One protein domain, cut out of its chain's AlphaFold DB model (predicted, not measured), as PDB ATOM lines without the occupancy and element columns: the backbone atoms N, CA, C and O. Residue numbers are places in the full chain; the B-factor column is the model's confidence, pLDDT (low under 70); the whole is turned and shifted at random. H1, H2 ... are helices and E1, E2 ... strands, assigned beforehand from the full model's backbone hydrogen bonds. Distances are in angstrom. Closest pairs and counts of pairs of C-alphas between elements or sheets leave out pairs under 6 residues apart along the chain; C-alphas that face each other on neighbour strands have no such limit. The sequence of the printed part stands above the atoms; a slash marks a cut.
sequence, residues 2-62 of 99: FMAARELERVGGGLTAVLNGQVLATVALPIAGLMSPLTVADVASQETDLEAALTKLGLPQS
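Overview. This is residues 2 to 62 of the 99 residues of the protein "Adenine_deam_C domain-containing protein" of Candidatus Gottesmanbacteria bacterium RBG_16_52_11 (UniProt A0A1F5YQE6). A two-stranded antiparallel hairpin, E1 and E2, stands in the middle between two helices, with the short H1 over one face and the longer H2 over the other. The two helices run roughly opposite ways, and the last residues, 57 to 62, fold back near the end of H2. The printed part has 61 residues, with two named helices and two named strands in the order H1, E1, E2, H2; the class is mixed, helices and strands. The whole is compact, with a radius of gyration of the C-alphas of 11.3 A and spans of 30 by 24 by 15 A.

Arrangement. H1, residues 2 to 11, is joined by a tight link to E1, residues 14 to 19; their closest C-alphas are those of Ala 4 and Val 18, 6.0 A apart. A second tight link leads to E2, residues 22 to 28, and E1 and E2 form a hairpin, antiparallel at 170 degrees. N 17 and O 25 are 2.9 A apart and N 24 and O 17 2.8 A, both within hydrogen-bond range. The closest C-alphas of H1 and E2 are those of Val 11 and Ala 28, at 5.8 A. H2, residues 40 to 56, has 15 pairs of C-alphas within 8 A of E2, the closest being Ala 25 and Leu 50 at 5.1 A. H2 and E1 have 4 such pairs, the closest Ala 17 and Ala 53 at 6.4 A. H1 and H2 are apart. Every O i to N i+4 pair is within hydrogen-bond range in H1, and 12 of 13 in H2.

Along the chain. H1 begins at C-alpha 2, (148.244, 241.041, 221.965), and is 14.5 A long. E1 measures 17.1 A and E2 16.4 A. H2 measures 24.8 A and ends at C-alpha 56, (166.766, 242.976, 222.480).

Size, cuts and confidence. The C-alphas farthest apart are those of Asn 20 and Thr 39, at 30.7 A. The printed part has no cut. The link from E2 to H2, 11 residues, is long. Mean pLDDT of the printed part is 92.6; residues 61 to 62 are under 70.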
ATOM      1  N   PHE A   2     149.419 240.141 222.033       95.31
ATOM      2  CA  PHE A   2     148.244 241.041 221.965       95.31
ATOM      3  C   PHE A   2     148.598 242.517 221.713       95.31
ATOM      4  O   PHE A   2     148.062 243.137 220.803       95.31
ATOM      5  N   MET A   3     149.565 243.063 222.457       96.75
ATOM      6  CA  MET A   3     150.008 244.447 222.264       96.75
ATOM      7  C   MET A   3     150.616 244.713 220.880       96.75
ATOM      8  O   MET A   3     150.385 245.776 220.326       96.75
ATOM      9  N   ALA A   4     151.343 243.752 220.304       95.25
ATOM     10  CA  ALA A   4     151.891 243.892 218.955       95.25
ATOM     11  C   ALA A   4     150.766 243.973 217.913       95.25
ATOM     12  O   ALA A   4     150.783 244.847 217.058       95.25
ATOM     13  N   ALA A   5     149.740 243.121 218.037       95.81
ATOM     14  CA  ALA A   5     148.572 243.172 217.159       95.81
ATOM     15  C   ALA A   5     147.825 244.513 217.277       95.81
ATOM     16  O   ALA A   5     147.494 245.121 216.263       95.81
ATOM     17  N   ARG A   6     147.622 245.011 218.505       97.88
ATOM     18  CA  ARG A   6     146.981 246.312 218.756       97.88
ATOM     19  C   ARG A   6     147.785 247.486 218.208       97.88
ATOM     20  O   ARG A   6     147.192 248.442 217.721       97.88
ATOM     21  N   GLU A   7     149.110 247.427 218.288       97.62
ATOM     22  CA  GLU A   7     149.968 248.467 217.724       97.62
ATOM     23  C   GLU A   7     149.906 248.471 216.196       97.62
ATOM     24  O   GLU A   7     149.733 249.533 215.604       97.62
ATOM     25  N   LEU A   8     149.951 247.297 215.555       96.31
ATOM     26  CA  LEU A   8     149.798 247.188 214.100       96.31
ATOM     27  C   LEU A   8     148.424 247.664 213.624       96.31
ATOM     28  O   LEU A   8     148.345 248.380 212.630       96.31
ATOM     29  N   GLU A   9     147.355 247.335 214.351       97.12
ATOM     30  CA  GLU A   9     146.014 247.872 214.093       97.12
ATOM     31  C   GLU A   9     146.001 249.407 214.195       97.12
ATOM     32  O   GLU A   9     145.464 250.082 213.319       97.12
ATOM     33  N   ARG A  10     146.650 249.970 215.225       97.62
ATOM     34  CA  ARG A  10     146.732 251.421 215.451       97.62
ATOM     35  C   ARG A  10     147.461 252.155 214.323       97.62
ATOM     36  O   ARG A  10     147.058 253.265 213.982       97.62
ATOM     37  N   VAL A  11     148.535 251.578 213.779       96.81
ATOM     38  CA  VAL A  11     149.343 252.210 212.715       96.81
ATOM     39  C   VAL A  11     148.902 251.840 211.294       96.81
ATOM     40  O   VAL A  11     149.444 252.387 210.337       96.81
ATOM     41  N   GLY A  12     147.919 250.947 211.139       95.94
ATOM     42  CA  GLY A  12     147.404 250.520 209.833       95.94
ATOM     43  C   GLY A  12     148.224 249.420 209.143       95.94
ATOM     44  O   GLY A  12     148.092 249.232 207.935       95.94
ATOM     45  N   GLY A  13     149.050 248.684 209.890       94.75
ATOM     46  CA  GLY A  13     149.878 247.583 209.391       94.75
ATOM     47  C   GLY A  13     151.379 247.888 209.345       94.75
ATOM     48  O   GLY A  13     151.827 249.002 209.615       94.75
ATOM     49  N   GLY A  14     152.165 246.859 209.022       93.38
ATOM     50  CA  GLY A  14     153.627 246.904 208.991       93.38
ATOM     51  C   GLY A  14     154.267 245.938 209.986       93.38
ATOM     52  O   GLY A  14     153.803 244.810 210.153       93.38
ATOM     53  N   LEU A  15     155.343 246.375 210.640       93.00
ATOM     54  CA  LEU A  15     156.165 245.544 211.526       93.00
ATOM     55  C   LEU A  15     156.307 246.222 212.890       93.00
ATOM     56  O   LEU A  15     156.512 247.430 212.959       93.00
ATOM     57  N   THR A  16     156.235 245.466 213.985       94.69
ATOM     58  CA  THR A  16     156.461 246.007 215.335       94.69
ATOM     59  C   THR A  16     157.179 244.998 216.225       94.69
ATOM     60  O   THR A  16     156.901 243.796 216.179       94.69
ATOM     61  N   ALA A  17     158.100 245.489 217.049       93.38
ATOM     62  CA  ALA A  17     158.805 244.719 218.064       93.38
ATOM     63  C   ALA A  17     158.260 245.088 219.447       93.38
ATOM     64  O   ALA A  17     158.290 246.251 219.847       93.38
ATOM     65  N   VAL A  18     157.789 244.090 220.199       95.00
ATOM     66  CA  VAL A  18     157.234 244.281 221.547       95.00
ATOM     67  C   VAL A  18     157.906 243.328 222.526       95.00
ATOM     68  O   VAL A  18     157.877 242.116 222.317       95.00
ATOM     69  N   LEU A  19     158.437 243.862 223.626       94.44
ATOM     70  CA  LEU A  19     159.029 243.090 224.721       94.44
ATOM     71  C   LEU A  19     158.353 243.464 226.039       94.44
ATOM     72  O   LEU A  19     158.202 244.644 226.334       94.44
ATOM     73  N   ASN A  20     157.940 242.472 226.833       93.38
ATOM     74  CA  ASN A  20     157.355 242.673 228.170       93.38
ATOM     75  C   ASN A  20     156.208 243.704 228.228       93.38
ATOM     76  O   ASN A  20     156.067 244.432 229.204       93.38
ATOM     77  N   GLY A  21     155.377 243.773 227.182       93.75
ATOM     78  CA  GLY A  21     154.279 244.743 227.120       93.75
ATOM     79  C   GLY A  21     154.733 246.177 226.835       93.75
ATOM     80  O   GLY A  21     154.029 247.114 227.192       93.75
ATOM     81  N   GLN A  22     155.883 246.358 226.188       95.44
ATOM     82  CA  GLN A  22     156.345 247.647 225.692       95.44
ATOM     83  C   GLN A  22     156.701 247.544 224.208       95.44
ATOM     84  O   GLN A  22     157.436 246.642 223.801       95.44
ATOM     85  N   VAL A  23     156.195 248.485 223.408       97.00
ATOM     86  CA  VAL A  23     156.611 248.663 222.012       97.00
ATOM     87  C   VAL A  23     158.028 249.233 222.001       97.00
ATOM     88  O   VAL A  23     158.283 250.286 222.583       97.00
ATOM     89  N   LEU A  24     158.952 248.509 221.374       96.12
ATOM     90  CA  LEU A  24     160.355 248.898 221.247       96.12
ATOM     91  C   LEU A  24     160.611 249.699 219.968       96.12
ATOM     92  O   LEU A  24     161.380 250.652 220.004       96.12
ATOM     93  N   ALA A  25     159.984 249.292 218.863       95.62
ATOM     94  CA  ALA A  25     160.091 249.922 217.550       95.62
ATOM     95  C   ALA A  25     158.924 249.478 216.655       95.62
ATOM     96  O   ALA A  25     158.428 248.354 216.796       95.62
ATOM     97  N   THR A  26     158.519 250.338 215.718       96.19
ATOM     98  CA  THR A  26     157.466 250.059 214.733       96.19
ATOM     99  C   THR A  26     157.843 250.668 213.383       96.19
ATOM    100  O   THR A  26     158.161 251.853 213.316       96.19
ATOM    101  N   VAL A  27     157.739 249.873 212.316       95.38
ATOM    102  CA  VAL A  27     157.762 250.335 210.922       95.38
ATOM    103  C   VAL A  27     156.318 250.404 210.441       95.38
ATOM    104  O   VAL A  27     155.679 249.368 210.238       95.38
ATOM    105  N   ALA A  28     155.784 251.617 210.300       96.44
ATOM    106  CA  ALA A  28     154.389 251.820 209.916       96.44
ATOM    107  C   ALA A  28     154.224 251.753 208.389       96.44
ATOM    108  O   ALA A  28     154.752 252.598 207.658       96.44
ATOM    109  N   LEU A  29     153.439 250.780 207.919       95.81
ATOM    110  CA  LEU A  29     153.114 250.569 206.504       95.81
ATOM    111  C   LEU A  29     151.590 250.653 206.295       95.81
ATOM    112  O   LEU A  29     150.954 249.645 205.980       95.81
ATOM    113  N   PRO A  30     150.972 251.835 206.484       96.44
ATOM    114  CA  PRO A  30     149.514 251.990 206.523       96.44
ATOM    115  C   PRO A  30     148.805 251.647 205.205       96.44
ATOM    116  O   PRO A  30     147.590 251.456 205.178       96.44
ATOM    117  N   ILE A  31     149.532 251.588 204.088       95.69
ATOM    118  CA  ILE A  31     148.962 251.263 202.782       95.69
ATOM    119  C   ILE A  31     149.053 249.748 202.598       95.69
ATOM    120  O   ILE A  31     150.103 249.211 202.239       95.69
ATOM    121  N   ALA A  32     147.936 249.068 202.873       92.62
ATOM    122  CA  ALA A  32     147.770 247.615 202.767       92.62
ATOM    123  C   ALA A  32     148.754 246.778 203.614       92.62
ATOM    124  O   ALA A  32     148.941 245.598 203.335       92.62
ATOM    125  N   GLY A  33     149.400 247.367 204.627       89.94
ATOM    126  CA  GLY A  33     150.457 246.695 205.388       89.94
ATOM    127  C   GLY A  33     151.786 246.570 204.637       89.94
ATOM    128  O   GLY A  33     152.671 245.864 205.111       89.94
ATOM    129  N   LEU A  34     151.925 247.217 203.471       90.12
ATOM    130  CA  LEU A  34     153.045 247.020 202.542       90.12
ATOM    131  C   LEU A  34     153.815 248.303 202.219       90.12
ATOM    132  O   LEU A  34     155.011 248.239 201.951       90.12
ATOM    133  N   MET A  35     153.151 249.461 202.212       91.50
ATOM    134  CA  MET A  35     153.762 250.730 201.802       91.50
ATOM    135  C   MET A  35     153.479 251.856 202.796       91.50
ATOM    136  O   MET A  35     152.491 251.837 203.535       91.50
ATOM    137  N   SER A  36     154.348 252.866 202.780       95.44
ATOM    138  CA  SER A  36     154.252 254.066 203.606       95.44
ATOM    139  C   SER A  36     154.261 255.323 202.731       95.44
ATOM    140  O   SER A  36     154.950 255.332 201.712       95.44
ATOM    141  N   PRO A  37     153.523 256.388 203.098       96.06
ATOM    142  CA  PRO A  37     153.612 257.690 202.432       96.06
ATOM    143  C   PRO A  37     154.874 258.479 202.820       96.06
ATOM    144  O   PRO A  37     155.100 259.565 202.288       96.06
ATOM    145  N   LEU A  38     155.655 257.979 203.782       96.12
ATOM    146  CA  LEU A  38     156.902 258.593 204.221       96.12
ATOM    147  C   LEU A  38     157.999 258.465 203.160       96.12
ATOM    148  O   LEU A  38     157.908 257.660 202.230       96.12
ATOM    149  N   THR A  39     159.063 259.251 203.312       97.75
ATOM    150  CA  THR A  39     160.219 259.116 202.428       97.75
ATOM    151  C   THR A  39     160.948 257.801 202.698       97.75
ATOM    152  O   THR A  39     160.885 257.244 203.794       97.75
ATOM    153  N   VAL A  40     161.700 257.318 201.707       94.44
ATOM    154  CA  VAL A  40     162.534 256.116 201.867       94.44
ATOM    155  C   VAL A  40     163.501 256.262 203.046       94.44
ATOM    156  O   VAL A  40     163.700 255.305 203.782       94.44
ATOM    157  N   ALA A  41     164.060 257.457 203.258       97.00
ATOM    158  CA  ALA A  41     164.971 257.718 204.369       97.00
ATOM    159  C   ALA A  41     164.277 257.567 205.734       97.00
ATOM    160  O   ALA A  41     164.839 256.959 206.641       97.00
ATOM    161  N   ASP A  42     163.041 258.056 205.861       97.00
ATOM    162  CA  ASP A  42     162.269 257.935 207.101       97.00
ATOM    163  C   ASP A  42     161.902 256.473 207.396       97.00
ATOM    164  O   ASP A  42     162.013 256.020 208.535       97.00
ATOM    165  N   VAL A  43     161.496 255.715 206.371       94.88
ATOM    166  CA  VAL A  43     161.176 254.284 206.517       94.88
ATOM    167  C   VAL A  43     162.433 253.479 206.856       94.88
ATOM    168  O   VAL A  43     162.388 252.646 207.757       94.88
ATOM    169  N   ALA A  44     163.565 253.766 206.209       92.69
ATOM    170  CA  ALA A  44     164.845 253.114 206.497       92.69
ATOM    171  C   ALA A  44     165.339 253.408 207.925       92.69
ATOM    172  O   ALA A  44     165.916 252.540 208.582       92.69
ATOM    173  N   SER A  45     165.076 254.614 208.441       95.56
ATOM    174  CA  SER A  45     165.349 254.934 209.845       95.56
ATOM    175  C   SER A  45     164.507 254.070 210.790       95.56
ATOM    176  O   SER A  45     165.048 253.507 211.738       95.56
ATOM    177  N   GLN A  46     163.206 253.909 210.516       94.69
ATOM    178  CA  GLN A  46     162.333 253.036 211.316       94.69
ATOM    179  C   GLN A  46     162.768 251.566 211.247       94.69
ATOM    180  O   GLN A  46     162.689 250.847 212.243       94.69
ATOM    181  N   GLU A  47     163.226 251.110 210.081       91.38
ATOM    182  CA  GLU A  47     163.759 249.758 209.899       91.38
ATOM    183  C   GLU A  47     165.030 249.541 210.732       91.38
ATOM    184  O   GLU A  47     165.144 248.529 211.421       91.38
ATOM    185  N   THR A  48     165.927 250.530 210.770       91.88
ATOM    186  CA  THR A  48     167.141 250.496 211.605       91.88
ATOM    187  C   THR A  48     166.794 250.384 213.096       91.88
ATOM    188  O   THR A  48     167.393 249.591 213.829       91.88
ATOM    189  N   ASP A  49     165.783 251.127 213.554       93.25
ATOM    190  CA  ASP A  49     165.291 251.038 214.934       93.25
ATOM    191  C   ASP A  49     164.679 249.659 215.235       93.25
ATOM    192  O   ASP A  49     164.878 249.098 216.321       93.25
ATOM    193  N   LEU A  50     163.961 249.081 214.266       91.75
ATOM    194  CA  LEU A  50     163.392 247.739 214.371       91.75
ATOM    195  C   LEU A  50     164.490 246.674 214.485       91.75
ATOM    196  O   LEU A  50     164.416 245.818 215.367       91.75
ATOM    197  N   GLU A  51     165.530 246.746 213.658       88.56
ATOM    198  CA  GLU A  51     166.696 245.860 213.712       88.56
ATOM    199  C   GLU A  51     167.403 245.906 215.078       88.56
ATOM    200  O   GLU A  51     167.710 244.866 215.678       88.56
ATOM    201  N   ALA A  52     167.595 247.107 215.630       90.25
ATOM    202  CA  ALA A  52     168.151 247.277 216.971       90.25
ATOM    203  C   ALA A  52     167.236 246.669 218.055       90.25
ATOM    204  O   ALA A  52     167.715 246.072 219.028       90.25
ATOM    205  N   ALA A  53     165.914 246.779 217.893       91.94
ATOM    206  CA  ALA A  53     164.944 246.169 218.798       91.94
ATOM    207  C   ALA A  53     164.930 244.631 218.720       91.94
ATOM    208  O   ALA A  53     164.768 243.982 219.757       91.94
ATOM    209  N   LEU A  54     165.160 244.034 217.546       88.44
ATOM    210  CA  LEU A  54     165.248 242.575 217.383       88.44
ATOM    211  C   LEU A  54     166.389 241.967 218.207       88.44
ATOM    212  O   LEU A  54     166.199 240.926 218.837       88.44
ATOM    213  N   THR A  55     167.523 242.665 218.311       87.38
ATOM    214  CA  THR A  55     168.637 242.238 219.177       87.38
ATOM    215  C   THR A  55     168.192 242.111 220.639       87.38
ATOM    216  O   THR A  55     168.555 241.159 221.329       87.38
ATOM    217  N   LYS A  56     167.331 243.024 221.116       88.06
ATOM    218  CA  LYS A  56     166.766 242.976 222.480       88.06
ATOM    219  C   LYS A  56     165.776 241.823 222.674       88.06
ATOM    220  O   LYS A  56     165.567 241.391 223.803       88.06
ATOM    221  N   LEU A  57     165.180 241.327 221.590       87.12
ATOM    222  CA  LEU A  57     164.320 240.141 221.578       87.12
ATOM    223  C   LEU A  57     165.117 238.827 221.475       87.12
ATOM    224  O   LEU A  57     164.512 237.757 221.465       87.12
ATOM    225  N   GLY A  58     166.453 238.889 221.414       86.81
ATOM    226  CA  GLY A  58     167.317 237.717 221.243       86.81
ATOM    227  C   GLY A  58     167.368 237.195 219.804       86.81
ATOM    228  O   GLY A  58     167.784 236.058 219.587       86.81
ATOM    229  N   LEU A  59     166.940 238.002 218.827       82.75
ATOM    230  CA  LEU A  59     166.960 237.662 217.406       82.75
ATOM    231  C   LEU A  59     168.167 238.313 216.705       82.75
ATOM    232  O   LEU A  59     168.553 239.428 217.059       82.75
ATOM    233  N   PRO A  60     168.767 237.649 215.700       75.06
ATOM    234  CA  PRO A  60     169.818 238.250 214.885       75.06
ATOM    235  C   PRO A  60     169.257 239.362 213.982       75.06
ATOM    236  O   PRO A  60     168.086 239.343 213.611       75.06
ATOM    237  N   GLN A  61     170.109 240.306 213.576       66.19
ATOM    238  CA  GLN A  61     169.714 241.508 212.825       66.19
ATOM    239  C   GLN A  61     169.069 241.211 211.450       66.19
ATOM    240  O   GLN A  61     168.227 241.965 210.988       66.19
ATOM    241  N   SER A  62     169.375 240.068 210.823       62.75
ATOM    242  CA  SER A  62     168.896 239.677 209.483       62.75
ATOM    243  C   SER A  62     167.483 239.060 209.428       62.75
ATOM    244  O   SER A  62     167.101 238.459 208.422       62.75
TER     245      SER A  62